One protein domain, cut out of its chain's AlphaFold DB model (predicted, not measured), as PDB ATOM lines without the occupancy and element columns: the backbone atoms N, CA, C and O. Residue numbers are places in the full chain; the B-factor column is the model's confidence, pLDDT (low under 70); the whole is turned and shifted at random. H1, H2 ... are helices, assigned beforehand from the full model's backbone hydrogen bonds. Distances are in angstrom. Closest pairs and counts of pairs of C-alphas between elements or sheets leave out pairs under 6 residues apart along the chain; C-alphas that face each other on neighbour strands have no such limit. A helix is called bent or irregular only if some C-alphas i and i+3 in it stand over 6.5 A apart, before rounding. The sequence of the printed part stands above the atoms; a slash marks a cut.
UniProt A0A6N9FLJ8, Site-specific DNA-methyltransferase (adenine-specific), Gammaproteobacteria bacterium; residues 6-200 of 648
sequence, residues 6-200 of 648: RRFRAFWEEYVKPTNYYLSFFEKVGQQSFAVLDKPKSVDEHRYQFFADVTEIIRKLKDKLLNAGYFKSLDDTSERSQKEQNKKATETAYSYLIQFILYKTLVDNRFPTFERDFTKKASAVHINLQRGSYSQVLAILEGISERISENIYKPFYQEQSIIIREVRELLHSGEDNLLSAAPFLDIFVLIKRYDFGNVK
ATOM      1  N   ARG A   6     -30.682  17.082 -26.710       53.44
ATOM      2  CA  ARG A   6     -30.202  18.183 -27.562       53.44
ATOM      3  C   ARG A   6     -29.062  17.736 -28.479       53.44
ATOM      4  O   ARG A   6     -29.107  18.042 -29.667       53.44
ATOM      5  N   ARG A   7     -28.094  16.964 -27.967       56.59
ATOM      6  CA  ARG A   7     -27.007  16.392 -28.788       56.59
ATOM      7  C   ARG A   7     -27.526  15.380 -29.807       56.59
ATOM      8  O   ARG A   7     -27.063  15.380 -30.942       56.59
ATOM      9  N   PHE A   8     -28.506  14.558 -29.431       58.59
ATOM     10  CA  PHE A   8     -29.155  13.635 -30.364       58.59
ATOM     11  C   PHE A   8     -29.905  14.376 -31.481       58.59
ATOM     12  O   PHE A   8     -29.782  14.009 -32.644       58.59
ATOM     13  N   ARG A   9     -30.631  15.455 -31.156       54.72
ATOM     14  CA  ARG A   9     -31.318  16.278 -32.162       54.72
ATOM     15  C   ARG A   9     -30.337  16.964 -33.116       54.72
ATOM     16  O   ARG A   9     -30.582  16.941 -34.313       54.72
ATOM     17  N   ALA A  10     -29.224  17.503 -32.611       54.97
ATOM     18  CA  ALA A  10     -28.168  18.077 -33.448       54.97
ATOM     19  C   ALA A  10     -27.558  17.031 -34.395       54.97
ATOM     20  O   ALA A  10     -27.450  17.282 -35.591       54.97
ATOM     21  N   PHE A  11     -27.250  15.836 -33.880       55.59
ATOM     22  CA  PHE A  11     -26.804  14.701 -34.691       55.59
ATOM     23  C   PHE A  11     -27.839  14.303 -35.758       55.59
ATOM     24  O   PHE A  11     -27.478  14.047 -36.900       55.59
ATOM     25  N   TRP A  12     -29.132  14.294 -35.417       54.84
ATOM     26  CA  TRP A  12     -30.215  13.936 -36.338       54.84
ATOM     27  C   TRP A  12     -30.472  14.994 -37.420       54.84
ATOM     28  O   TRP A  12     -30.618  14.649 -38.586       54.84
ATOM     29  N   GLU A  13     -30.499  16.283 -37.070       57.53
ATOM     30  CA  GLU A  13     -30.621  17.394 -38.032       57.53
ATOM     31  C   GLU A  13     -29.439  17.433 -39.014       57.53
ATOM     32  O   GLU A  13     -29.583  17.842 -40.167       57.53
ATOM     33  N   GLU A  14     -28.272  16.971 -38.572       52.09
ATOM     34  CA  GLU A  14     -27.061  16.852 -39.374       52.09
ATOM     35  C   GLU A  14     -27.069  15.624 -40.295       52.09
ATOM     36  O   GLU A  14     -26.670  15.733 -41.456       52.09
ATOM     37  N   TYR A  15     -27.608  14.491 -39.830       52.28
ATOM     38  CA  TYR A  15     -27.764  13.260 -40.618       52.28
ATOM     39  C   TYR A  15     -28.682  13.438 -41.845       52.28
ATOM     40  O   TYR A  15     -28.755  12.562 -42.705       52.28
ATOM     41  N   VAL A  16     -29.388  14.571 -41.938       52.03
ATOM     42  CA  VAL A  16     -30.432  14.828 -42.936       52.03
ATOM     43  C   VAL A  16     -30.057  15.933 -43.934       52.03
ATOM     44  O   VAL A  16     -30.834  16.161 -44.854       52.03
ATOM     45  N   LYS A  17     -28.889  16.600 -43.857       65.50
ATOM     46  CA  LYS A  17     -28.480  17.538 -44.930       65.50
ATOM     47  C   LYS A  17     -28.011  16.747 -46.165       65.50
ATOM     48  O   LYS A  17     -26.907  16.204 -46.141       65.50
ATOM     49  N   PRO A  18     -28.796  16.683 -47.258       75.94
ATOM     50  CA  PRO A  18     -28.412  15.899 -48.425       75.94
ATOM     51  C   PRO A  18     -27.286  16.596 -49.196       75.94
ATOM     52  O   PRO A  18     -27.130  17.812 -49.113       75.94
ATOM     53  N   THR A  19     -26.571  15.867 -50.050       79.56
ATOM     54  CA  THR A  19     -25.590  16.443 -50.993       79.56
ATOM     55  C   THR A  19     -26.168  17.627 -51.777       79.56
ATOM     56  O   THR A  19     -25.493  18.638 -51.965       79.56
ATOM     57  N   ASN A  20     -27.458  17.561 -52.125       79.25
ATOM     58  CA  ASN A  20     -28.192  18.630 -52.809       79.25
ATOM     59  C   ASN A  20     -28.249  19.951 -52.023       79.25
ATOM     60  O   ASN A  20     -28.282  21.015 -52.635       79.25
ATOM     61  N   TYR A  21     -28.225  19.910 -50.683       82.25
ATOM     62  CA  TYR A  21     -28.112  21.119 -49.865       82.25
ATOM     63  C   TYR A  21     -26.792  21.830 -50.162       82.25
ATOM     64  O   TYR A  21     -26.805  23.010 -50.493       82.25
ATOM     65  N   TYR A  22     -25.663  21.116 -50.139       82.62
ATOM     66  CA  TYR A  22     -24.356  21.711 -50.429       82.62
ATOM     67  C   TYR A  22     -24.221  22.136 -51.897       82.62
ATOM     68  O   TYR A  22     -23.699  23.215 -52.168       82.62
ATOM     69  N   LEU A  23     -24.746  21.345 -52.842       82.62
ATOM     70  CA  LEU A  23     -24.755  21.689 -54.271       82.62
ATOM     71  C   LEU A  23     -25.534  22.978 -54.566       82.62
ATOM     72  O   LEU A  23     -25.118  23.752 -55.428       82.62
ATOM     73  N   SER A  24     -26.587  23.277 -53.798       79.81
ATOM     74  CA  SER A  24     -27.366  24.514 -53.961       79.81
ATOM     75  C   SER A  24     -26.558  25.806 -53.743       79.81
ATOM     76  O   SER A  24     -26.956  26.866 -54.220       79.81
ATOM     77  N   PHE A  25     -25.395  25.732 -53.083       78.38
ATOM     78  CA  PHE A  25     -24.476  26.867 -52.906       78.38
ATOM     79  C   PHE A  25     -23.519  27.077 -54.093       78.38
ATOM     80  O   PHE A  25     -22.704  28.006 -54.084       78.38
ATOM     81  N   PHE A  26     -23.595  26.214 -55.107       79.69
ATOM     82  CA  PHE A  26     -22.813  26.292 -56.342       79.69
ATOM     83  C   PHE A  26     -23.702  26.396 -57.589       79.69
ATOM     84  O   PHE A  26     -23.270  26.957 -58.593       79.69
ATOM     85  N   GLU A  27     -24.940  25.898 -57.527       78.06
ATOM     86  CA  GLU A  27     -25.861  25.800 -58.663       78.06
ATOM     87  C   GLU A  27     -27.110  26.666 -58.467       78.06
ATOM     88  O   GLU A  27     -27.700  26.690 -57.389       78.06
ATOM     89  N   LYS A  28     -27.590  27.319 -59.534       61.12
ATOM     90  CA  LYS A  28     -28.919  27.950 -59.531       61.12
ATOM     91  C   LYS A  28     -30.003  26.875 -59.648       61.12
ATOM     92  O   LYS A  28     -30.222  26.340 -60.731       61.12
ATOM     93  N   VAL A  29     -30.705  26.587 -58.554       53.06
ATOM     94  CA  VAL A  29     -31.822  25.628 -58.542       53.06
ATOM     95  C   VAL A  29     -33.152  26.357 -58.815       53.06
ATOM     96  O   VAL A  29     -33.724  26.972 -57.923       53.06
ATOM     97  N   GLY A  30     -33.670  26.281 -60.047       55.53
ATOM     98  CA  GLY A  30     -35.007  26.792 -60.414       55.53
ATOM     99  C   GLY A  30     -35.158  28.328 -60.464       55.53
ATOM    100  O   GLY A  30     -34.183  29.054 -60.630       55.53
ATOM    101  N   GLN A  31     -36.403  28.831 -60.361       44.06
ATOM    102  CA  GLN A  31     -36.731  30.277 -60.353       44.06
ATOM    103  C   GLN A  31     -36.509  30.965 -58.990       44.06
ATOM    104  O   GLN A  31     -36.570  32.191 -58.914       44.06
ATOM    105  N   GLN A  32     -36.248  30.208 -57.921       41.53
ATOM    106  CA  GLN A  32     -35.911  30.736 -56.600       41.53
ATOM    107  C   GLN A  32     -34.420  30.510 -56.347       41.53
ATOM    108  O   GLN A  32     -34.008  29.427 -55.940       41.53
ATOM    109  N   SER A  33     -33.587  31.520 -56.602       44.50
ATOM    110  CA  SER A  33     -32.200  31.475 -56.146       44.50
ATOM    111  C   SER A  33     -32.177  31.453 -54.617       44.50
ATOM    112  O   SER A  33     -32.773  32.317 -53.976       44.50
ATOM    113  N   PHE A  34     -31.472  30.491 -54.016       47.56
ATOM    114  CA  PHE A  34     -31.077  30.626 -52.614       47.56
ATOM    115  C   PHE A  34     -30.303  31.941 -52.459       47.56
ATOM    116  O   PHE A  34     -29.460  32.252 -53.299       47.56
ATOM    117  N   ALA A  35     -30.539  32.674 -51.368       45.38
ATOM    118  CA  ALA A  35     -29.925  33.979 -51.071       45.38
ATOM    119  C   ALA A  35     -28.376  33.974 -50.980       45.38
ATOM    120  O   ALA A  35     -27.772  34.973 -50.604       45.38
ATOM    121  N   VAL A  36     -27.726  32.837 -51.263       45.62
ATOM    122  CA  VAL A  36     -26.265  32.656 -51.313       45.62
ATOM    123  C   VAL A  36     -25.718  32.635 -52.750       45.62
ATOM    124  O   VAL A  36     -24.514  32.734 -52.951       45.62
ATOM    125  N   LEU A  37     -26.589  32.562 -53.763       49.38
ATOM    126  CA  LEU A  37     -26.237  32.844 -55.164       49.38
ATOM    127  C   LEU A  37     -26.288  34.346 -55.486       49.38
ATOM    128  O   LEU A  37     -25.890  34.753 -56.580       49.38
ATOM    129  N   ASP A  38     -26.784  35.150 -54.545       55.41
ATOM    130  CA  ASP A  38     -26.633  36.598 -54.548       55.41
ATOM    131  C   ASP A  38     -25.181  36.976 -54.217       55.41
ATOM    132  O   ASP A  38     -24.397  36.156 -53.736       55.41
ATOM    133  N   LYS A  39     -24.797  38.229 -54.497       70.88
ATOM    134  CA  LYS A  39     -23.472  38.734 -54.104       70.88
ATOM    135  C   LYS A  39     -23.236  38.456 -52.604       70.88
ATOM    136  O   LYS A  39     -24.169  38.663 -51.824       70.88
ATOM    137  N   PRO A  40     -22.026  38.015 -52.200       81.81
ATOM    138  CA  PRO A  40     -21.716  37.760 -50.797       81.81
ATOM    139  C   PRO A  40     -22.067  38.969 -49.925       81.81
ATOM    140  O   PRO A  40     -21.899  40.118 -50.339       81.81
ATOM    141  N   LYS A  41     -22.591  38.711 -48.726       87.44
ATOM    142  CA  LYS A  41     -23.030  39.769 -47.811       87.44
ATOM    143  C   LYS A  41     -21.836  40.365 -47.083       87.44
ATOM    144  O   LYS A  41     -21.085  39.618 -46.461       87.44
ATOM    145  N   SER A  42     -21.708  41.689 -47.071       88.69
ATOM    146  CA  SER A  42     -20.713  42.366 -46.231       88.69
ATOM    147  C   SER A  42     -20.894  41.970 -44.764       88.69
ATOM    148  O   SER A  42     -21.988  42.132 -44.208       88.69
ATOM    149  N   VAL A  43     -19.829  41.452 -44.140       85.94
ATOM    150  CA  VAL A  43     -19.847  41.080 -42.715       85.94
ATOM    151  C   VAL A  43     -20.097  42.299 -41.839       85.94
ATOM    152  O   VAL A  43     -20.856  42.198 -40.882       85.94
ATOM    153  N   ASP A  44     -19.530  43.457 -42.184       81.94
ATOM    154  CA  ASP A  44     -19.697  44.695 -41.416       81.94
ATOM    155  C   ASP A  44     -21.157  45.180 -41.387       81.94
ATOM    156  O   ASP A  44     -21.630  45.672 -40.359       81.94
ATOM    157  N   GLU A  45     -21.893  45.000 -42.483       83.44
ATOM    158  CA  GLU A  45     -23.309  45.379 -42.580       83.44
ATOM    159  C   GLU A  45     -24.238  44.325 -41.957       83.44
ATOM    160  O   GLU A  45     -25.294  44.657 -41.422       83.44
ATOM    161  N   HIS A  46     -23.840  43.049 -41.990       84.88
ATOM    162  CA  HIS A  46     -24.664  41.910 -41.571       84.88
ATOM    163  C   HIS A  46     -24.122  41.190 -40.328       84.88
ATOM    164  O   HIS A  46     -24.376  39.998 -40.140       84.88
ATOM    165  N   ARG A  47     -23.413  41.912 -39.450       77.56
ATOM    166  CA  ARG A  47     -22.711  41.370 -38.270       77.56
ATOM    167  C   ARG A  47     -23.559  40.417 -37.434       77.56
ATOM    168  O   ARG A  47     -23.140  39.297 -37.183       77.56
ATOM    169  N   TYR A  48     -24.774  40.817 -37.057       76.00
ATOM    170  CA  TYR A  48     -25.659  39.972 -36.245       76.00
ATOM    171  C   TYR A  48     -26.006  38.641 -36.924       76.00
ATOM    172  O   TYR A  48     -26.043  37.607 -36.260       76.00
ATOM    173  N   GLN A  49     -26.239  38.656 -38.241       81.75
ATOM    174  CA  GLN A  49     -26.540  37.437 -38.991       81.75
ATOM    175  C   GLN A  49     -25.296  36.551 -39.118       81.75
ATOM    176  O   GLN A  49     -25.389  35.347 -38.892       81.75
ATOM    177  N   PHE A  50     -24.138  37.155 -39.399       84.56
ATOM    178  CA  PHE A  50     -22.857  36.455 -39.417       84.56
ATOM    179  C   PHE A  50     -22.572  35.784 -38.069       84.56
ATOM    180  O   PHE A  50     -22.266  34.596 -38.029       84.56
ATOM    181  N   PHE A  51     -22.755  36.499 -36.959       78.31
ATOM    182  CA  PHE A  51     -22.540  35.951 -35.621       78.31
ATOM    183  C   PHE A  51     -23.482  34.794 -35.297       78.31
ATOM    184  O   PHE A  51     -23.022  33.786 -34.768       78.31
ATOM    185  N   ALA A  52     -24.766  34.899 -35.645       78.75
ATOM    186  CA  ALA A  52     -25.715  33.807 -35.446       78.75
ATOM    187  C   ALA A  52     -25.322  32.548 -36.242       78.75
ATOM    188  O   ALA A  52     -25.364  31.440 -35.704       78.75
ATOM    189  N   ASP A  53     -24.891  32.719 -37.497       84.19
ATOM    190  CA  ASP A  53     -24.424  31.609 -38.329       84.19
ATOM    191  C   ASP A  53     -23.132  30.976 -37.760       84.19
ATOM    192  O   ASP A  53     -23.007  29.749 -37.736       84.19
ATOM    193  N   VAL A  54     -22.190  31.789 -37.255       84.44
ATOM    194  CA  VAL A  54     -20.951  31.316 -36.607       84.44
ATOM    195  C   VAL A  54     -21.256  30.494 -35.359       84.44
ATOM    196  O   VAL A  54     -20.747  29.382 -35.239       84.44
ATOM    197  N   THR A  55     -22.098  30.996 -34.452       81.19
ATOM    198  CA  THR A  55     -22.484  30.269 -33.231       81.19
ATOM    199  C   THR A  55     -23.043  28.897 -33.563       81.19
ATOM    200  O   THR A  55     -22.656  27.897 -32.966       81.19
ATOM    201  N   GLU A  56     -23.915  28.823 -34.563       80.94
ATOM    202  CA  GLU A  56     -24.522  27.562 -34.958       80.94
ATOM    203  C   GLU A  56     -23.500  26.572 -35.544       80.94
ATOM    204  O   GLU A  56     -23.566  25.373 -35.259       80.94
ATOM    205  N   ILE A  57     -22.528  27.050 -36.327       83.31
ATOM    206  CA  ILE A  57     -21.446  26.217 -36.877       83.31
ATOM    207  C   ILE A  57     -20.509  25.722 -35.781       83.31
ATOM    208  O   ILE A  57     -20.158  24.542 -35.765       83.31
ATOM    209  N   ILE A  58     -20.128  26.592 -34.850       82.06
ATOM    210  CA  ILE A  58     -19.247  26.238 -33.738       82.06
ATOM    211  C   ILE A  58     -19.909  25.208 -32.842       82.06
ATOM    212  O   ILE A  58     -19.305  24.178 -32.548       82.06
ATOM    213  N   ARG A  59     -21.171  25.436 -32.470       78.94
ATOM    214  CA  ARG A  59     -21.957  24.487 -31.687       78.94
ATOM    215  C   ARG A  59     -21.972  23.110 -32.350       78.94
ATOM    216  O   ARG A  59     -21.698  22.116 -31.680       78.94
ATOM    217  N   LYS A  60     -22.233  23.057 -33.662       76.75
ATOM    218  CA  LYS A  60     -22.217  21.818 -34.457       76.75
ATOM    219  C   LYS A  60     -20.848  21.147 -34.443       76.75
ATOM    220  O   LYS A  60     -20.754  19.974 -34.097       76.75
ATOM    221  N   LEU A  61     -19.790  21.876 -34.790       77.12
ATOM    222  CA  LEU A  61     -18.437  21.328 -34.859       77.12
ATOM    223  C   LEU A  61     -17.973  20.808 -33.493       77.12
ATOM    224  O   LEU A  61     -17.477  19.689 -33.396       77.12
ATOM    225  N   LYS A  62     -18.225  21.567 -32.424       79.00
ATOM    226  CA  LYS A  62     -17.957  21.168 -31.038       79.00
ATOM    227  C   LYS A  62     -18.667  19.867 -30.669       79.00
ATOM    228  O   LYS A  62     -18.027  18.948 -30.160       79.00
ATOM    229  N   ASP A  63     -19.975  19.773 -30.914       76.75
ATOM    230  CA  ASP A  63     -20.754  18.577 -30.578       76.75
ATOM    231  C   ASP A  63     -20.232  17.343 -31.328       76.75
ATOM    232  O   ASP A  63     -20.115  16.271 -30.727       76.75
ATOM    233  N   LYS A  64     -19.839  17.487 -32.602       71.50
ATOM    234  CA  LYS A  64     -19.185  16.409 -33.362       71.50
ATOM    235  C   LYS A  64     -17.867  15.985 -32.731       71.50
ATOM    236  O   LYS A  64     -17.677  14.794 -32.493       71.50
ATOM    237  N   LEU A  65     -16.990  16.943 -32.421       71.38
ATOM    238  CA  LEU A  65     -15.680  16.652 -31.838       71.38
ATOM    239  C   LEU A  65     -15.813  15.880 -30.512       71.38
ATOM    240  O   LEU A  65     -15.096  14.915 -30.246       71.38
ATOM    241  N   LEU A  66     -16.781  16.266 -29.681       71.75
ATOM    242  CA  LEU A  66     -17.056  15.593 -28.412       71.75
ATOM    243  C   LEU A  66     -17.662  14.196 -28.606       71.75
ATOM    244  O   LEU A  66     -17.312  13.272 -27.870       71.75
ATOM    245  N   ASN A  67     -18.557  14.027 -29.583       68.44
ATOM    246  CA  ASN A  67     -19.191  12.740 -29.881       68.44
ATOM    247  C   ASN A  67     -18.200  11.720 -30.456       68.44
ATOM    248  O   ASN A  67     -18.264  10.548 -30.082       68.44
ATOM    249  N   ALA A  68     -17.270  12.169 -31.299       64.38
ATOM    250  CA  ALA A  68     -16.177  11.356 -31.827       64.38
ATOM    251  C   ALA A  68     -15.140  10.980 -30.749       64.38
ATOM    252  O   ALA A  68     -14.427   9.993 -30.882       64.38
ATOM    253  N   GLY A  69     -15.114  11.705 -29.626       63.66
ATOM    254  CA  GLY A  69     -14.321  11.342 -28.453       63.66
ATOM    255  C   GLY A  69     -12.892  11.884 -28.438       63.66
ATOM    256  O   GLY A  69     -12.106  11.414 -27.621       63.66
ATOM    257  N   TYR A  70     -12.565  12.898 -29.249       61.03
ATOM    258  CA  TYR A  70     -11.197  13.434 -29.398       61.03
ATOM    259  C   TYR A  70     -10.531  13.912 -28.111       61.03
ATOM    260  O   TYR A  70      -9.307  13.941 -28.018       61.03
ATOM    261  N   PHE A  71     -11.326  14.300 -27.116       67.44
ATOM    262  CA  PHE A  71     -10.819  14.837 -25.856       67.44
ATOM    263  C   PHE A  71     -11.013  13.879 -24.675       67.44
ATOM    264  O   PHE A  71     -10.771  14.260 -23.532       67.44
ATOM    265  N   LYS A  72     -11.438  12.630 -24.918       64.06
ATOM    266  CA  LYS A  72     -11.602  11.644 -23.846       64.06
ATOM    267  C   LYS A  72     -10.239  11.236 -23.286       64.06
ATOM    268  O   LYS A  72      -9.441  10.595 -23.958       64.06
ATOM    269  N   SER A  73     -10.015  11.569 -22.020       56.03
ATOM    270  CA  SER A  73      -9.044  10.877 -21.172       56.03
ATOM    271  C   SER A  73      -9.627   9.510 -20.799       56.03
ATOM    272  O   SER A  73     -10.786   9.445 -20.388       56.03
ATOM    273  N   LEU A  74      -8.854   8.430 -20.953       47.16
ATOM    274  CA  LEU A  74      -9.296   7.058 -20.656       47.16
ATOM    275  C   LEU A  74      -9.642   6.833 -19.166       47.16
ATOM    276  O   LEU A  74     -10.339   5.868 -18.873       47.16
ATOM    277  N   ASP A  75      -9.258   7.746 -18.259       47.59
ATOM    278  CA  ASP A  75      -9.296   7.513 -16.805       47.59
ATOM    279  C   ASP A  75     -10.056   8.560 -15.953       47.59
ATOM    280  O   ASP A  75     -10.076   8.434 -14.730       47.59
ATOM    281  N   ASP A  76     -10.705   9.592 -16.523       55.88
ATOM    282  CA  ASP A  76     -11.349  10.643 -15.701       55.88
ATOM    283  C   ASP A  76     -12.708  11.131 -16.244       55.88
ATOM    284  O   ASP A  76     -12.785  11.919 -17.193       55.88
ATOM    285  N   THR A  77     -13.793  10.678 -15.600       60.16
ATOM    286  CA  THR A  77     -15.196  11.062 -15.859       60.16
ATOM    287  C   THR A  77     -15.699  12.200 -14.963       60.16
ATOM    288  O   THR A  77     -16.899  12.477 -14.938       60.16
ATOM    289  N   SER A  78     -14.820  12.873 -14.212       66.81
ATOM    290  CA  SER A  78     -15.218  13.974 -13.332       66.81
ATOM    291  C   SER A  78     -15.828  15.160 -14.098       66.81
ATOM    292  O   SER A  78     -15.466  15.450 -15.240       66.81
ATOM    293  N   GLU A  79     -16.711  15.927 -13.444       60.81
ATOM    294  CA  GLU A  79     -17.276  17.168 -14.011       60.81
ATOM    295  C   GLU A  79     -16.191  18.159 -14.470       60.81
ATOM    296  O   GLU A  79     -16.373  18.900 -15.438       60.81
ATOM    297  N   ARG A  80     -15.034  18.162 -13.792       60.28
ATOM    298  CA  ARG A  80     -13.881  18.998 -14.143       60.28
ATOM    299  C   ARG A  80     -13.251  18.563 -15.466       60.28
ATOM    300  O   ARG A  80     -12.972  19.423 -16.299       60.28
ATOM    301  N   SER A  81     -13.082  17.255 -15.670       69.12
ATOM    302  CA  SER A  81     -12.629  16.674 -16.939       69.12
ATOM    303  C   SER A  81     -13.598  17.027 -18.071       69.12
ATOM    304  O   SER A  81     -13.179  17.482 -19.133       69.12
ATOM    305  N   GLN A  82     -14.909  16.956 -17.828       71.62
ATOM    306  CA  GLN A  82     -15.908  17.266 -18.852       71.62
ATOM    307  C   GLN A  82     -15.963  18.756 -19.238       71.62
ATOM    308  O   GLN A  82     -16.126  19.076 -20.418       71.62
ATOM    309  N   LYS A  83     -15.776  19.678 -18.282       73.00
ATOM    310  CA  LYS A  83     -15.629  21.118 -18.573       73.00
ATOM    311  C   LYS A  83     -14.382  21.408 -19.407       73.00
ATOM    312  O   LYS A  83     -14.467  22.158 -20.375       73.00
ATOM    313  N   GLU A  84     -13.257  20.782 -19.072       73.56
ATOM    314  CA  GLU A  84     -12.004  20.933 -19.820       73.56
ATOM    315  C   GLU A  84     -12.122  20.389 -21.255       73.56
ATOM    316  O   GLU A  84     -11.674  21.026 -22.205       73.56
ATOM    317  N   GLN A  85     -12.795  19.251 -21.439       74.50
ATOM    318  CA  GLN A  85     -13.077  18.685 -22.764       74.50
ATOM    319  C   GLN A  85     -13.951  19.608 -23.615       74.50
ATOM    320  O   GLN A  85     -13.636  19.854 -24.779       74.50
ATOM    321  N   ASN A  86     -15.034  20.142 -23.040       78.19
ATOM    322  CA  ASN A  86     -15.890  21.111 -23.724       78.19
ATOM    323  C   ASN A  86     -15.102  22.368 -24.118       78.19
ATOM    324  O   ASN A  86     -15.272  22.858 -25.234       78.19
ATOM    325  N   LYS A  87     -14.225  22.860 -23.233       76.94
ATOM    326  CA  LYS A  87     -13.336  23.992 -23.509       76.94
ATOM    327  C   LYS A  87     -12.446  23.728 -24.713       76.94
ATOM    328  O   LYS A  87     -12.552  24.461 -25.693       76.94
ATOM    329  N   LYS A  88     -11.677  22.637 -24.691       75.31
ATOM    330  CA  LYS A  88     -10.794  22.260 -25.803       75.31
ATOM    331  C   LYS A  88     -11.561  22.114 -27.114       75.31
ATOM    332  O   LYS A  88     -11.185  22.729 -28.099       75.31
ATOM    333  N   ALA A  89     -12.691  21.403 -27.117       77.12
ATOM    334  CA  ALA A  89     -13.515  21.247 -28.317       77.12
ATOM    335  C   ALA A  89     -14.010  22.582 -28.893       77.12
ATOM    336  O   ALA A  89     -14.039  22.758 -30.110       77.12
ATOM    337  N   THR A  90     -14.389  23.519 -28.024       79.38
ATOM    338  CA  THR A  90     -14.857  24.848 -28.433       79.38
ATOM    339  C   THR A  90     -13.707  25.673 -29.019       79.38
ATOM    340  O   THR A  90     -13.845  26.210 -30.115       79.38
ATOM    341  N   GLU A  91     -12.560  25.735 -28.335       77.12
ATOM    342  CA  GLU A  91     -11.357  26.441 -28.809       77.12
ATOM    343  C   GLU A  91     -10.880  25.881 -30.152       77.12
ATOM    344  O   GLU A  91     -10.673  26.636 -31.099       77.12
ATOM    345  N   THR A  92     -10.815  24.553 -30.277       74.94
ATOM    346  CA  THR A  92     -10.466  23.850 -31.518       74.94
ATOM    347  C   THR A  92     -11.411  24.211 -32.671       74.94
ATOM    348  O   THR A  92     -10.945  24.500 -33.775       74.94
ATOM    349  N   ALA A  93     -12.726  24.265 -32.429       79.44
ATOM    350  CA  ALA A  93     -13.706  24.647 -33.446       79.44
ATOM    351  C   ALA A  93     -13.511  26.092 -33.940       79.44
ATOM    352  O   ALA A  93     -13.541  26.345 -35.148       79.44
ATOM    353  N   TYR A  94     -13.273  27.034 -33.022       80.75
ATOM    354  CA  TYR A  94     -13.012  28.428 -33.384       80.75
ATOM    355  C   TYR A  94     -11.686  28.597 -34.115       80.75
ATOM    356  O   TYR A  94     -11.662  29.265 -35.149       80.75
ATOM    357  N   SER A  95     -10.604  27.980 -33.632       75.62
ATOM    358  CA  SER A  95      -9.291  28.065 -34.277       75.62
ATOM    359  C   SER A  95      -9.349  27.633 -35.734       75.62
ATOM    360  O   SER A  95      -8.755  28.288 -36.587       75.62
ATOM    361  N   TYR A  96     -10.132  26.599 -36.035       78.00
ATOM    362  CA  TYR A  96     -10.315  26.132 -37.400       78.00
ATOM    363  C   TYR A  96     -11.153  27.091 -38.257       78.00
ATOM    364  O   TYR A  96     -10.756  27.445 -39.366       78.00
ATOM    365  N   LEU A  97     -12.283  27.582 -37.739       83.94
ATOM    366  CA  LEU A  97     -13.118  28.567 -38.437       83.94
ATOM    367  C   LEU A  97     -12.335  29.844 -38.792       83.94
ATOM    368  O   LEU A  97     -12.473  30.372 -39.896       83.94
ATOM    369  N   ILE A  98     -11.498  30.325 -37.872       81.44
ATOM    370  CA  ILE A  98     -10.697  31.542 -38.048       81.44
ATOM    371  C   ILE A  98      -9.765  31.428 -39.255       81.44
ATOM    372  O   ILE A  98      -9.653  32.385 -40.012       81.44
ATOM    373  N   GLN A  99      -9.162  30.267 -39.511       80.25
ATOM    374  CA  GLN A  99      -8.293  30.080 -40.678       80.25
ATOM    375  C   GLN A  99      -9.040  30.276 -41.998       80.25
ATOM    376  O   GLN A  99      -8.543  30.938 -42.907       80.25
ATOM    377  N   PHE A 100     -10.255  29.735 -42.101       86.44
ATOM    378  CA  PHE A 100     -11.094  29.914 -43.285       86.44
ATOM    379  C   PHE A 100     -11.516  31.372 -43.456       86.44
ATOM    380  O   PHE A 100     -11.552  31.866 -44.584       86.44
ATOM    381  N   ILE A 101     -11.785  32.073 -42.351       87.69
ATOM    382  CA  ILE A 101     -12.049  33.514 -42.360       87.69
ATOM    383  C   ILE A 101     -10.814  34.273 -42.857       87.69
ATOM    384  O   ILE A 101     -10.938  35.029 -43.810       87.69
ATOM    385  N   LEU A 102      -9.619  34.026 -42.304       81.69
ATOM    386  CA  LEU A 102      -8.367  34.655 -42.749       81.69
ATOM    387  C   LEU A 102      -8.105  34.415 -44.239       81.69
ATOM    388  O   LEU A 102      -7.788  35.349 -44.974       81.69
ATOM    389  N   TYR A 103      -8.288  33.178 -44.703       85.69
ATOM    390  CA  TYR A 103      -8.175  32.837 -46.116       85.69
ATOM    391  C   TYR A 103      -9.134  33.652 -46.972       85.69
ATOM    392  O   TYR A 103      -8.733  34.239 -47.978       85.69
ATOM    393  N   LYS A 104     -10.404  33.713 -46.569       89.12
ATOM    394  CA  LYS A 104     -11.427  34.435 -47.315       89.12
ATOM    395  C   LYS A 104     -11.207  35.949 -47.283       89.12
ATOM    396  O   LYS A 104     -11.400  36.586 -48.309       89.12
ATOM    397  N   THR A 105     -10.698  36.505 -46.185       86.81
ATOM    398  CA  THR A 105     -10.264  37.906 -46.097       86.81
ATOM    399  C   THR A 105      -9.234  38.226 -47.179       86.81
ATOM    400  O   THR A 105      -9.352  39.243 -47.854       86.81
ATOM    401  N   LEU A 106      -8.257  37.352 -47.427       83.69
ATOM    402  CA  LEU A 106      -7.278  37.568 -48.500       83.69
ATOM    403  C   LEU A 106      -7.889  37.458 -49.898       83.69
ATOM    404  O   LEU A 106      -7.552  38.223 -50.798       83.69
ATOM    405  N   VAL A 107      -8.814  36.524 -50.093       87.19
ATOM    406  CA  VAL A 107      -9.557  36.414 -51.356       87.19
ATOM    407  C   VAL A 107     -10.330  37.706 -51.639       87.19
ATOM    408  O   VAL A 107     -10.254  38.245 -52.742       87.19
ATOM    409  N   ASP A 108     -11.034  38.227 -50.637       88.56
ATOM    410  CA  ASP A 108     -11.948  39.359 -50.794       88.56
ATOM    411  C   ASP A 108     -11.232  40.707 -50.900       88.56
ATOM    412  O   ASP A 108     -11.701  41.602 -51.604       88.56
ATOM    413  N   ASN A 109     -10.041  40.826 -50.308       80.75
ATOM    414  CA  ASN A 109      -9.135  41.959 -50.520       80.75
ATOM    415  C   ASN A 109      -8.306  41.833 -51.819       80.75
ATOM    416  O   ASN A 109      -7.336  42.558 -52.003       80.75
ATOM    417  N   ARG A 110      -8.706  40.946 -52.748       82.19
ATOM    418  CA  ARG A 110      -8.177  40.840 -54.124       82.19
ATOM    419  C   ARG A 110      -6.698  40.481 -54.231       82.19
ATOM    420  O   ARG A 110      -6.054  40.823 -55.218       82.19
ATOM    421  N   PHE A 111      -6.170  39.709 -53.282       78.75
ATOM    422  CA  PHE A 111      -4.833  39.142 -53.429       78.75
ATOM    423  C   PHE A 111      -4.824  38.124 -54.588       78.75
ATOM    424  O   PHE A 111      -5.433  37.053 -54.455       78.75
ATOM    425  N   PRO A 112      -4.137  38.388 -55.724       77.69
ATOM    426  CA  PRO A 112      -4.367  37.640 -56.968       77.69
ATOM    427  C   PRO A 112      -4.086  36.137 -56.855       77.69
ATOM    428  O   PRO A 112      -4.719  35.311 -57.517       77.69
ATOM    429  N   THR A 113      -3.129  35.760 -56.006       82.94
ATOM    430  CA  THR A 113      -2.765  34.363 -55.745       82.94
ATOM    431  C   THR A 113      -3.843  33.615 -54.962       82.94
ATOM    432  O   THR A 113      -4.037  32.425 -55.213       82.94
ATOM    433  N   PHE A 114      -4.551  34.284 -54.048       85.25
ATOM    434  CA  PHE A 114      -5.623  33.707 -53.233       85.25
ATOM    435  C   PHE A 114      -6.951  33.694 -53.983       85.25
ATOM    436  O   PHE A 114      -7.643  32.683 -53.961       85.25
ATOM    437  N   GLU A 115      -7.271  34.743 -54.741       84.88
ATOM    438  CA  GLU A 115      -8.483  34.790 -55.567       84.88
ATOM    439  C   GLU A 115      -8.506  33.663 -56.615       84.88
ATOM    440  O   GLU A 115      -9.494  32.928 -56.756       84.88
ATOM    441  N   ARG A 116      -7.378  33.462 -57.313       86.88
ATOM    442  CA  ARG A 116      -7.218  32.360 -58.274       86.88
ATOM    443  C   ARG A 116      -7.278  30.996 -57.592       86.88
ATOM    444  O   ARG A 116      -7.875  30.074 -58.146       86.88
ATOM    445  N   ASP A 117      -6.658  30.856 -56.420       88.88
ATOM    446  CA  ASP A 117      -6.675  29.611 -55.645       88.88
ATOM    447  C   ASP A 117      -8.090  29.253 -55.190       88.88
ATOM    448  O   ASP A 117      -8.554  28.143 -55.446       88.88
ATOM    449  N   PHE A 118      -8.820  30.207 -54.613       90.19
ATOM    450  CA  PHE A 118     -10.176  29.986 -54.125       90.19
ATOM    451  C   PHE A 118     -11.129  29.620 -55.250       90.19
ATOM    452  O   PHE A 118     -11.911  28.684 -55.111       90.19
ATOM    453  N   THR A 119     -11.031  30.299 -56.395       89.19
ATOM    454  CA  THR A 119     -11.859  29.989 -57.568       89.19
ATOM    455  C   THR A 119     -11.622  28.553 -58.046       89.19
ATOM    456  O   THR A 119     -12.577  27.814 -58.311       89.19
ATOM    457  N   LYS A 120     -10.355  28.116 -58.098       92.38
ATOM    458  CA  LYS A 120      -9.988  26.736 -58.453       92.38
ATOM    459  C   LYS A 120     -10.501  25.731 -57.425       92.38
ATOM    460  O   LYS A 120     -11.154  24.763 -57.808       92.38
ATOM    461  N   LYS A 121     -10.255  25.967 -56.133       91.94
ATOM    462  CA  LYS A 121     -10.686  25.079 -55.043       91.94
ATOM    463  C   LYS A 121     -12.205  24.985 -54.950       91.94
ATOM    464  O   LYS A 121     -12.729  23.883 -54.863       91.94
ATOM    465  N   ALA A 122     -12.928  26.097 -55.074       90.88
ATOM    466  CA  ALA A 122     -14.389  26.112 -55.107       90.88
ATOM    467  C   ALA A 122     -14.946  25.299 -56.285       90.88
ATOM    468  O   ALA A 122     -15.902  24.546 -56.108       90.88
ATOM    469  N   SER A 123     -14.327  25.408 -57.464       90.62
ATOM    470  CA  SER A 123     -14.704  24.609 -58.638       90.62
ATOM    471  C   SER A 123     -14.422  23.119 -58.424       90.62
ATOM    472  O   SER A 123     -15.244  22.272 -58.763       90.62
ATOM    473  N   ALA A 124     -13.284  22.782 -57.813       92.88
ATOM    474  CA  ALA A 124     -12.929  21.402 -57.502       92.88
ATOM    475  C   ALA A 124     -13.858  20.788 -56.440       92.88
ATOM    476  O   ALA A 124     -14.300  19.653 -56.608       92.88
ATOM    477  N   VAL A 125     -14.212  21.535 -55.389       91.75
ATOM    478  CA  VAL A 125     -15.207  21.113 -54.389       91.75
ATOM    479  C   VAL A 125     -16.546  20.836 -55.064       91.75
ATOM    480  O   VAL A 125     -17.136  19.787 -54.832       91.75
ATOM    481  N   HIS A 126     -16.993  21.724 -55.955       91.75
ATOM    482  CA  HIS A 126     -18.238  21.547 -56.696       91.75
ATOM    483  C   HIS A 126     -18.260  20.249 -57.522       91.75
ATOM    484  O   HIS A 126     -19.179  19.444 -57.380       91.75
ATOM    485  N   ILE A 127     -17.218  20.011 -58.327       92.06
ATOM    486  CA  ILE A 127     -17.103  18.813 -59.173       92.06
ATOM    487  C   ILE A 127     -17.077  17.535 -58.324       92.06
ATOM    488  O   ILE A 127     -17.727  16.549 -58.669       92.06
ATOM    489  N   ASN A 128     -16.330  17.526 -57.218       92.25
ATOM    490  CA  ASN A 128     -16.232  16.346 -56.357       92.25
ATOM    491  C   ASN A 128     -17.525  16.090 -55.569       92.25
ATOM    492  O   ASN A 128     -17.911  14.933 -55.424       92.25
ATOM    493  N   LEU A 129     -18.248  17.136 -55.153       89.50
ATOM    494  CA  LEU A 129     -19.583  16.999 -54.557       89.50
ATOM    495  C   LEU A 129     -20.577  16.347 -55.526       89.50
ATOM    496  O   LEU A 129     -21.303  15.443 -55.123       89.50
ATOM    497  N   GLN A 130     -20.583  16.749 -56.803       89.38
ATOM    498  CA  GLN A 130     -21.442  16.139 -57.833       89.38
ATOM    499  C   GLN A 130     -21.116  14.658 -58.070       89.38
ATOM    500  O   GLN A 130     -22.000  13.864 -58.378       89.38
ATOM    501  N   ARG A 131     -19.841  14.283 -57.923       90.75
ATOM    502  CA  ARG A 131     -19.359  12.902 -58.076       90.75
ATOM    503  C   ARG A 131     -19.538  12.049 -56.819       90.75
ATOM    504  O   ARG A 131     -19.273  10.854 -56.878       90.75
ATOM    505  N   GLY A 132     -19.957  12.646 -55.701       87.81
ATOM    506  CA  GLY A 132     -20.018  11.972 -54.405       87.81
ATOM    507  C   GLY A 132     -18.643  11.606 -53.835       87.81
ATOM    508  O   GLY A 132     -18.559  10.664 -53.060       87.81
ATOM    509  N   SER A 133     -17.580  12.315 -54.236       90.06
ATOM    510  CA  SER A 133     -16.199  12.096 -53.780       90.06
ATOM    511  C   SER A 133     -15.858  13.015 -52.599       90.06
ATOM    512  O   SER A 133     -15.148  14.014 -52.749       90.06
ATOM    513  N   TYR A 134     -16.398  12.723 -51.420       86.06
ATOM    514  CA  TYR A 134     -16.285  13.548 -50.214       86.06
ATOM    515  C   TYR A 134     -14.885  13.532 -49.599       86.06
ATOM    516  O   TYR A 134     -14.441  14.570 -49.111       86.06
ATOM    517  N   SER A 135     -14.137  12.433 -49.701       85.12
ATOM    518  CA  SER A 135     -12.730  12.396 -49.275       85.12
ATOM    519  C   SER A 135     -11.877  13.391 -50.072       85.12
ATOM    520  O   SER A 135     -11.035  14.086 -49.512       85.12
ATOM    521  N   GLN A 136     -12.147  13.557 -51.371       88.94
ATOM    522  CA  GLN A 136     -11.468  14.575 -52.185       88.94
ATOM    523  C   GLN A 136     -11.894  15.995 -51.804       88.94
ATOM    524  O   GLN A 136     -11.064  16.902 -51.766       88.94
ATOM    525  N   VAL A 137     -13.177  16.200 -51.486       88.19
ATOM    526  CA  VAL A 137     -13.660  17.478 -50.942       88.19
ATOM    527  C   VAL A 137     -12.915  17.820 -49.654       88.19
ATOM    528  O   VAL A 137     -12.404  18.930 -49.526       88.19
ATOM    529  N   LEU A 138     -12.820  16.868 -48.727       84.75
ATOM    530  CA  LEU A 138     -12.143  17.039 -47.450       84.75
ATOM    531  C   LEU A 138     -10.662  17.401 -47.637       84.75
ATOM    532  O   LEU A 138     -10.208  18.373 -47.039       84.75
ATOM    533  N   ALA A 139      -9.947  16.709 -48.529       86.25
ATOM    534  CA  ALA A 139      -8.549  17.008 -48.847       86.25
ATOM    535  C   ALA A 139      -8.353  18.430 -49.414       86.25
ATOM    536  O   ALA A 139      -7.413  19.132 -49.050       86.25
ATOM    537  N   ILE A 140      -9.262  18.904 -50.278       88.88
ATOM    538  CA  ILE A 140      -9.194  20.277 -50.810       88.88
ATOM    539  C   ILE A 140      -9.363  21.314 -49.691       88.88
ATOM    540  O   ILE A 140      -8.669  22.336 -49.692       88.88
ATOM    541  N   LEU A 141     -10.307  21.076 -48.775       87.06
ATOM    542  CA  LEU A 141     -10.599  21.977 -47.659       87.06
ATOM    543  C   LEU A 141      -9.468  21.973 -46.623       87.06
ATOM    544  O   LEU A 141      -9.085  23.039 -46.148       87.06
ATOM    545  N   GLU A 142      -8.870  20.819 -46.337       82.06
ATOM    546  CA  GLU A 142      -7.677  20.723 -45.489       82.06
ATOM    547  C   GLU A 142      -6.490  21.482 -46.092       82.06
ATOM    548  O   GLU A 142      -5.900  22.321 -45.416       82.06
ATOM    549  N   GLY A 143      -6.258  21.365 -47.400       82.94
ATOM    550  CA  GLY A 143      -5.237  22.161 -48.083       82.94
ATOM    551  C   GLY A 143      -5.495  23.680 -48.084       82.94
ATOM    552  O   GLY A 143      -4.617  24.455 -48.469       82.94
ATOM    553  N   ILE A 144      -6.698  24.169 -47.739       83.69
ATOM    554  CA  ILE A 144      -6.927  25.602 -47.440       83.69
ATOM    555  C   ILE A 144      -6.333  25.945 -46.077       83.69
ATOM    556  O   ILE A 144      -5.574  26.908 -45.976       83.69
ATOM    557  N   SER A 145      -6.662  25.145 -45.065       76.44
ATOM    558  CA  SER A 145      -6.157  25.281 -43.698       76.44
ATOM    559  C   SER A 145      -4.626  25.233 -43.663       76.44
ATOM    560  O   SER A 145      -4.012  26.181 -43.178       76.44
ATOM    561  N   GLU A 146      -4.001  24.229 -44.292       74.94
ATOM    562  CA  GLU A 146      -2.536  24.101 -44.348       74.94
ATOM    563  C   GLU A 146      -1.871  25.326 -44.985       74.94
ATOM    564  O   GLU A 146      -0.924  25.881 -44.434       74.94
ATOM    565  N   ARG A 147      -2.415  25.827 -46.103       76.00
ATOM    566  CA  ARG A 147      -1.868  27.014 -46.775       76.00
ATOM    567  C   ARG A 147      -1.899  28.252 -45.878       76.00
ATOM    568  O   ARG A 147      -0.971  29.057 -45.953       76.00
ATOM    569  N   ILE A 148      -2.940  28.426 -45.064       74.25
ATOM    570  CA  ILE A 148      -2.989  29.503 -44.066       74.25
ATOM    571  C   ILE A 148      -1.947  29.274 -42.983       74.25
ATOM    572  O   ILE A 148      -1.183  30.195 -42.701       74.25
ATOM    573  N   SER A 149      -1.877  28.062 -42.436       68.31
ATOM    574  CA  SER A 149      -0.956  27.728 -41.353       68.31
ATOM    575  C   SER A 149       0.516  27.885 -41.740       68.31
ATOM    576  O   SER A 149       1.323  28.377 -40.956       68.31
ATOM    577  N   GLU A 150       0.886  27.508 -42.962       66.50
ATOM    578  CA  GLU A 150       2.268  27.590 -43.439       66.50
ATOM    579  C   GLU A 150       2.688  29.014 -43.787       66.50
ATOM    580  O   GLU A 150       3.821  29.420 -43.509       66.50
ATOM    581  N   ASN A 151       1.777  29.766 -44.408       60.16
ATOM    582  CA  ASN A 151       2.121  31.036 -45.022       60.16
ATOM    583  C   ASN A 151       1.719  32.211 -44.128       60.16
ATOM    584  O   ASN A 151       2.569  33.045 -43.834       60.16
ATOM    585  N   ILE A 152       0.466  32.286 -43.680       60.31
ATOM    586  CA  ILE A 152      -0.156  33.523 -43.166       60.31
ATOM    587  C   ILE A 152      -0.277  33.557 -41.650       60.31
ATOM    588  O   ILE A 152      -0.230  34.637 -41.062       60.31
ATOM    589  N   TYR A 153      -0.428  32.398 -41.010       60.06
ATOM    590  CA  TYR A 153      -0.555  32.322 -39.564       60.06
ATOM    591  C   TYR A 153      -0.087  30.969 -39.002       60.06
ATOM    592  O   TYR A 153      -0.838  30.002 -38.987       60.06
ATOM    593  N   LYS A 154       1.154  30.909 -38.505       55.12
ATOM    594  CA  LYS A 154       1.765  29.716 -37.886       55.12
ATOM    595  C   LYS A 154       1.259  29.318 -36.485       55.12
ATOM    596  O   LYS A 154       1.408  28.141 -36.141       55.12
ATOM    597  N   PRO A 155       0.731  30.215 -35.632       51.28
ATOM    598  CA  PRO A 155       0.290  29.808 -34.300       51.28
ATOM    599  C   PRO A 155      -0.883  28.821 -34.355       51.28
ATOM    600  O   PRO A 155      -1.665  28.805 -35.306       51.28
ATOM    601  N   PHE A 156      -0.990  27.986 -33.319       49.97
ATOM    602  CA  PHE A 156      -1.894  26.831 -33.190       49.97
ATOM    603  C   PHE A 156      -1.550  25.577 -33.998       49.97
ATOM    604  O   PHE A 156      -2.375  24.671 -34.040       49.97
ATOM    605  N   TYR A 157      -0.356  25.438 -34.591       51.53
ATOM    606  CA  TYR A 157       0.025  24.189 -35.283       51.53
ATOM    607  C   TYR A 157      -0.213  22.925 -34.424       51.53
ATOM    608  O   TYR A 157      -0.582  21.882 -34.957       51.53
ATOM    609  N   GLN A 158      -0.082  23.008 -33.093       49.19
ATOM    610  CA  GLN A 158      -0.337  21.882 -32.189       49.19
ATOM    611  C   GLN A 158      -1.823  21.578 -31.962       49.19
ATOM    612  O   GLN A 158      -2.230  20.427 -32.108       49.19
ATOM    613  N   GLU A 159      -2.666  22.559 -31.651       50.62
ATOM    614  CA  GLU A 159      -4.115  22.356 -31.513       50.62
ATOM    615  C   GLU A 159      -4.739  21.974 -32.861       50.62
ATOM    616  O   GLU A 159      -5.625  21.122 -32.933       50.62
ATOM    617  N   GLN A 160      -4.215  22.552 -33.945       56.81
ATOM    618  CA  GLN A 160      -4.546  22.198 -35.321       56.81
ATOM    619  C   GLN A 160      -4.101  20.780 -35.651       56.81
ATOM    620  O   GLN A 160      -4.821  20.099 -36.370       56.81
ATOM    621  N   SER A 161      -2.970  20.304 -35.114       60.72
ATOM    622  CA  SER A 161      -2.486  18.947 -35.382       60.72
ATOM    623  C   SER A 161      -3.507  17.885 -34.989       60.72
ATOM    624  O   SER A 161      -3.525  16.833 -35.612       60.72
ATOM    625  N   ILE A 162      -4.400  18.161 -34.029       62.06
ATOM    626  CA  ILE A 162      -5.500  17.257 -33.678       62.06
ATOM    627  C   ILE A 162      -6.499  17.166 -34.836       62.06
ATOM    628  O   ILE A 162      -6.815  16.059 -35.265       62.06
ATOM    629  N   ILE A 163      -6.958  18.305 -35.371       61.28
ATOM    630  CA  ILE A 163      -7.878  18.328 -36.519       61.28
ATOM    631  C   ILE A 163      -7.182  17.790 -37.771       61.28
ATOM    632  O   ILE A 163      -7.751  16.956 -38.456       61.28
ATOM    633  N   ILE A 164      -5.962  18.237 -38.073       66.31
ATOM    634  CA  ILE A 164      -5.199  17.818 -39.258       66.31
ATOM    635  C   ILE A 164      -4.921  16.314 -39.203       66.31
ATOM    636  O   ILE A 164      -5.138  15.614 -40.187       66.31
ATOM    637  N   ARG A 165      -4.483  15.787 -38.051       68.88
ATOM    638  CA  ARG A 165      -4.286  14.345 -37.864       68.88
ATOM    639  C   ARG A 165      -5.583  13.591 -38.097       68.88
ATOM    640  O   ARG A 165      -5.557  12.601 -38.809       68.88
ATOM    641  N   GLU A 166      -6.696  14.071 -37.562       63.28
ATOM    642  CA  GLU A 166      -7.983  13.408 -37.742       63.28
ATOM    643  C   GLU A 166      -8.479  13.454 -39.182       63.28
ATOM    644  O   GLU A 166      -8.933  12.451 -39.720       63.28
ATOM    645  N   VAL A 167      -8.377  14.612 -39.832       66.00
ATOM    646  CA  VAL A 167      -8.706  14.745 -41.249       66.00
ATOM    647  C   VAL A 167      -7.875  13.756 -42.052       66.00
ATOM    648  O   VAL A 167      -8.417  13.055 -42.902       66.00
ATOM    649  N   ARG A 168      -6.587  13.619 -41.732       70.25
ATOM    650  CA  ARG A 168      -5.735  12.594 -42.329       70.25
ATOM    651  C   ARG A 168      -6.234  11.191 -41.983       70.25
ATOM    652  O   ARG A 168      -6.389  10.404 -42.901       70.25
ATOM    653  N   GLU A 169      -6.526  10.846 -40.735       70.25
ATOM    654  CA  GLU A 169      -7.050   9.519 -40.366       70.25
ATOM    655  C   GLU A 169      -8.350   9.179 -41.121       70.25
ATOM    656  O   GLU A 169      -8.454   8.095 -41.696       70.25
ATOM    657  N   LEU A 170      -9.280  10.130 -41.245       65.00
ATOM    658  CA  LEU A 170     -10.495  10.002 -42.055       65.00
ATOM    659  C   LEU A 170     -10.177   9.789 -43.540       65.00
ATOM    660  O   LEU A 170     -10.735   8.879 -44.151       65.00
ATOM    661  N   LEU A 171      -9.249  10.561 -44.114       65.19
ATOM    662  CA  LEU A 171      -8.786  10.371 -45.494       65.19
ATOM    663  C   LEU A 171      -8.164   8.981 -45.719       65.19
ATOM    664  O   LEU A 171      -8.325   8.411 -46.798       65.19
ATOM    665  N   HIS A 172      -7.488   8.419 -44.714       69.44
ATOM    666  CA  HIS A 172      -6.854   7.097 -44.784       69.44
ATOM    667  C   HIS A 172      -7.795   5.937 -44.408       69.44
ATOM    668  O   HIS A 172      -7.463   4.786 -44.684       69.44
ATOM    669  N   SER A 173      -8.968   6.211 -43.821       67.25
ATOM    670  CA  SER A 173      -9.939   5.187 -43.389       67.25
ATOM    671  C   SER A 173     -10.570   4.404 -44.551       67.25
ATOM    672  O   SER A 173     -11.065   3.296 -44.361       67.25
ATOM    673  N   GLY A 174     -10.542   4.970 -45.764       62.34
ATOM    674  CA  GLY A 174     -11.165   4.401 -46.960       62.34
ATOM    675  C   GLY A 174     -12.686   4.599 -47.042       62.34
ATOM    676  O   GLY A 174     -13.282   4.221 -48.049       62.34
ATOM    677  N   GLU A 175     -13.316   5.211 -46.033       67.69
ATOM    678  CA  GLU A 175     -14.742   5.547 -46.050       67.69
ATOM    679  C   GLU A 175     -14.990   6.910 -46.714       67.69
ATOM    680  O   GLU A 175     -14.643   7.959 -46.174       67.69
ATOM    681  N   ASP A 176     -15.633   6.904 -47.885       76.81
ATOM    682  CA  ASP A 176     -16.018   8.126 -48.598       76.81
ATOM    683  C   ASP A 176     -17.484   8.479 -48.297       76.81
ATOM    684  O   ASP A 176     -18.417   8.013 -48.958       76.81
ATOM    685  N   ASN A 177     -17.702   9.250 -47.229       77.25
ATOM    686  CA  ASN A 177     -19.034   9.627 -46.762       77.25
ATOM    687  C   ASN A 177     -19.176  11.149 -46.587       77.25
ATOM    688  O   ASN A 177     -18.232  11.853 -46.249       77.25
ATOM    689  N   LEU A 178     -20.385  11.679 -46.802       76.38
ATOM    690  CA  LEU A 178     -20.643  13.118 -46.658       76.38
ATOM    691  C   LEU A 178     -20.437  13.601 -45.215       76.38
ATOM    692  O   LEU A 178     -20.095  14.762 -45.006       76.38
ATOM    693  N   LEU A 179     -20.645  12.736 -44.220       72.44
ATOM    694  CA  LEU A 179     -20.566  13.092 -42.802       72.44
ATOM    695  C   LEU A 179     -19.151  13.528 -42.394       72.44
ATOM    696  O   LEU A 179     -19.020  14.458 -41.597       72.44
ATOM    697  N   SER A 180     -18.112  12.925 -42.980       71.88
ATOM    698  CA  SER A 180     -16.712  13.284 -42.737       71.88
ATOM    699  C   SER A 180     -16.373  14.672 -43.290       71.88
ATOM    700  O   SER A 180     -15.692  15.452 -42.628       71.88
ATOM    701  N   ALA A 181     -16.919  15.036 -44.456       78.12
ATOM    702  CA  ALA A 181     -16.694  16.337 -45.092       78.12
ATOM    703  C   ALA A 181     -17.670  17.439 -44.630       78.12
ATOM    704  O   ALA A 181     -17.357  18.625 -44.735       78.12
ATOM    705  N   ALA A 182     -18.845  17.083 -44.102       78.50
ATOM    706  CA  ALA A 182     -19.918  18.010 -43.730       78.50
ATOM    707  C   ALA A 182     -19.499  19.170 -42.802       78.50
ATOM    708  O   ALA A 182     -19.893  20.299 -43.089       78.50
ATOM    709  N   PRO A 183     -18.718  18.973 -41.716       75.56
ATOM    710  CA  PRO A 183     -18.317  20.096 -40.866       75.56
ATOM    711  C   PRO A 183     -17.449  21.119 -41.616       75.56
ATOM    712  O   PRO A 183     -17.632  22.325 -41.466       75.56
ATOM    713  N   PHE A 184     -16.547  20.634 -42.470       79.81
ATOM    714  CA  PHE A 184     -15.662  21.459 -43.292       79.81
ATOM    715  C   PHE A 184     -16.445  22.183 -44.389       79.81
ATOM    716  O   PHE A 184     -16.212  23.360 -44.660       79.81
ATOM    717  N   LEU A 185     -17.421  21.500 -44.988       85.06
ATOM    718  CA  LEU A 185     -18.336  22.079 -45.964       85.06
ATOM    719  C   LEU A 185     -19.228  23.163 -45.357       85.06
ATOM    720  O   LEU A 185     -19.428  24.188 -46.001       85.06
ATOM    721  N   ASP A 186     -19.736  22.975 -44.137       84.25
ATOM    722  CA  ASP A 186     -20.529  23.992 -43.437       84.25
ATOM    723  C   ASP A 186     -19.707  25.281 -43.218       84.25
ATOM    724  O   ASP A 186     -20.208  26.377 -43.481       84.25
ATOM    725  N   ILE A 187     -18.424  25.167 -42.847       86.50
ATOM    726  CA  ILE A 187     -17.497  26.312 -42.760       86.50
ATOM    727  C   ILE A 187     -17.241  26.925 -44.142       86.50
ATOM    728  O   ILE A 187     -17.306  28.143 -44.305       86.50
ATOM    729  N   PHE A 188     -16.971  26.101 -45.155       88.62
ATOM    730  CA  PHE A 188     -16.694  26.577 -46.510       88.62
ATOM    731  C   PHE A 188     -17.885  27.338 -47.114       88.62
ATOM    732  O   PHE A 188     -17.724  28.385 -47.742       88.62
ATOM    733  N   VAL A 189     -19.100  26.836 -46.894       88.12
ATOM    734  CA  VAL A 189     -20.348  27.488 -47.297       88.12
ATOM    735  C   VAL A 189     -20.548  28.802 -46.543       88.12
ATOM    736  O   VAL A 189     -20.935  29.794 -47.162       88.12
ATOM    737  N   LEU A 190     -20.242  28.844 -45.241       88.50
ATOM    738  CA  LEU A 190     -20.297  30.079 -44.461       88.50
ATOM    739  C   LEU A 190     -19.399  31.153 -45.070       88.50
ATOM    740  O   LEU A 190     -19.879  32.243 -45.376       88.50
ATOM    741  N   ILE A 191     -18.115  30.855 -45.287       89.31
ATOM    742  CA  ILE A 191     -17.185  31.862 -45.810       89.31
ATOM    743  C   ILE A 191     -17.529  32.283 -47.243       89.31
ATOM    744  O   ILE A 191     -17.240  33.408 -47.627       89.31
ATOM    745  N   LYS A 192     -18.196  31.436 -48.041       88.44
ATOM    746  CA  LYS A 192     -18.729  31.822 -49.362       88.44
ATOM    747  C   LYS A 192     -19.891  32.810 -49.274       88.44
ATOM    748  O   LYS A 192     -20.042  33.634 -50.172       88.44
ATOM    749  N   ARG A 193     -20.721  32.707 -48.236       87.81
ATOM    750  CA  ARG A 193     -21.922  33.537 -48.045       87.81
ATOM    751  C   ARG A 193     -21.592  34.983 -47.677       87.81
ATOM    752  O   ARG A 193     -22.411  35.870 -47.925       87.81
ATOM    753  N   TYR A 194     -20.418  35.208 -47.100       90.06
ATOM    754  CA  TYR A 194     -19.997  36.498 -46.576       90.06
ATOM    755  C   TYR A 194     -18.792  37.076 -47.331       90.06
ATOM    756  O   TYR A 194     -17.975  36.352 -47.904       90.06
ATOM    757  N   ASP A 195     -18.725  38.404 -47.348       89.69
ATOM    758  CA  ASP A 195     -17.619  39.207 -47.863       89.69
ATOM    759  C   ASP A 195     -16.819  39.790 -46.692       89.69
ATOM    760  O   ASP A 195     -17.370  40.500 -45.844       89.69
ATOM    761  N   PHE A 196     -15.526  39.475 -46.659       88.81
ATOM    762  CA  PHE A 196     -14.553  39.905 -45.654       88.81
ATOM    763  C   PHE A 196     -13.581  40.963 -46.208       88.81
ATOM    764  O   PHE A 196     -12.544  41.253 -45.601       88.81
ATOM    765  N   GLY A 197     -13.893  41.557 -47.362       84.75
ATOM    766  CA  GLY A 197     -13.142  42.679 -47.911       84.75
ATOM    767  C   GLY A 197     -13.217  43.899 -46.990       84.75
ATOM    768  O   GLY A 197     -14.298  44.293 -46.560       84.75
ATOM    769  N   ASN A 198     -12.069  44.520 -46.697       77.69
ATOM    770  CA  ASN A 198     -11.977  45.783 -45.956       77.69
ATOM    771  C   ASN A 198     -12.748  45.848 -44.619       77.69
ATOM    772  O   ASN A 198     -13.247  46.916 -44.261       77.69
ATOM    773  N   VAL A 199     -12.825  44.745 -43.865       81.12
ATOM    774  CA  VAL A 199     -13.515  44.690 -42.560       81.12
ATOM    775  C   VAL A 199     -12.955  45.743 -41.589       81.12
ATOM    776  O   VAL A 199     -11.759  45.766 -41.281       81.12
ATOM    777  N   LYS A 200     -13.830  46.626 -41.091       75.31
ATOM    778  CA  LYS A 200     -13.492  47.755 -40.199       75.31
ATOM    779  C   LYS A 200     -13.906  47.544 -38.747       75.31
ATOM    780  O   LYS A 200     -13.482  48.327 -37.889       75.31
TER     781      LYS A 200
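Overview. This is residues 6 to 200 of the 648 residues of the protein "Site-specific DNA-methyltransferase (adenine-specific)" of Gammaproteobacteria bacterium (UniProt A0A6N9FLJ8). Look for three helices, H5, H6 and H7, folded back on each other in a row; the long helix H4 crosses the row, and H8, near the middle of the model, packs on H4 and H6. H3 packs on H4 and H8, away from the row, and H1 crosses H3 with its contact at residues 60 to 64 of H3; residues 74 to 80, at the end of the link from H3 and the first residues of H4, stick out. The printed part has 195 residues with eight named helices, H1 to H8 in chain order, and no named strand; the class is all helix. The whole is compact, with a radius of gyration of the C-alphas of 17.0 A, and spans 53 by 35 by 34 A.

Arrangement. Begin with H4, residues 79 to 108, the hub, which touches five other helices. Its residues 103 to 108 touch residues 114 to 118 of H5, residues 112 to 130, at a steep tilt of 64 degrees, opposite ways; the closest C-alphas, those of Val 107 and Glu 115, are 4.6 A apart. Residues 96 to 103 of H4 touch residues 144 to 149 of H6, residues 134 to 152, about perpendicular at 80 degrees, closest at the C-alphas of Gln 99 and Ser 145, 6.1 A. H7, residues 157 to 172, touches H4 at 85 degrees, about perpendicular, with residues 159 to 163 alone; the closest C-alphas, those of Thr 92 and Glu 159, are 6.5 A apart. H5 and H6 form a helical hairpin, at a shallow tilt of 16 degrees, with the C-alphas of Val 125 and Val 137 closest at 5.2 A. H6 and H7 form another, at 23 degrees, closest at Ser 135 and Leu 171, C-alphas 5.8 A apart. H8, residues 178 to 193, touches H6 at a steep tilt of 52 degrees, the same way, with the C-alphas of Leu 138 and Ala 181 closest at 5.2 A. H8 also touches H4, closest at the C-alphas of Ile 101 and Ile 191, 6.4 A. Residues 53 to 61 of H3, residues 47 to 68, touch H8 at a shallow tilt of 14 degrees, opposite ways; Leu 61 and Pro 183 have the closest C-alphas, at 6.1 A. Residues 58 to 66 of H3 touch H4 at a steep tilt of 49 degrees, closest at the C-alphas of Lys 62 and Ala 89, 5.2 A. H1, residues 6 to 14, touches residues 60 to 64 of H3 about perpendicular, at 77 degrees; the C-alphas of Arg 7 and Asp 63 are closest, at 6.9 A. H2, residues 19 to 23, touches residues 126 to 130 of H5, closest at the C-alphas of Leu 23 and His 126, 7.0 A. In H1, H2, H3 and H5 every O i to N i+4 pair is within hydrogen-bond range; the counts are 24 of 26 in H4, 14 of 15 in H6, and 10 of 12 in both H7 and H8.

Along the chain. Find C-alpha 79 at (-17.276, 17.168, -14.011); from there H4 runs 43.3 A to C-alpha 108 at (-11.948, 39.359, -50.794). H3 is 31.4 A long, H5 27.5 A, H6 26.6 A, H7 20.7 A and H8 20.5 A; H1 and H2 are shorter. H7 has a kink of 25 degrees near residue 164. H8 is irregular, with C-alphas 180 and 183 at 7.2 A, and ends at C-alpha 193, (-21.922, 33.537, -48.045).

Size, cuts and confidence. The two C-alphas farthest apart are those of Gln 31 and Asp 75, 56.3 A. The printed part has no cut. Its long link is residues 24 to 46, where residues 41 to 42 pair in parallel with residues 194 to 195. The mean pLDDT of the printed part is 74.4, and 63 residues are under 70: 6 to 17, 28 to 38, 67 to 81, 149 to 167 and 170 to 175.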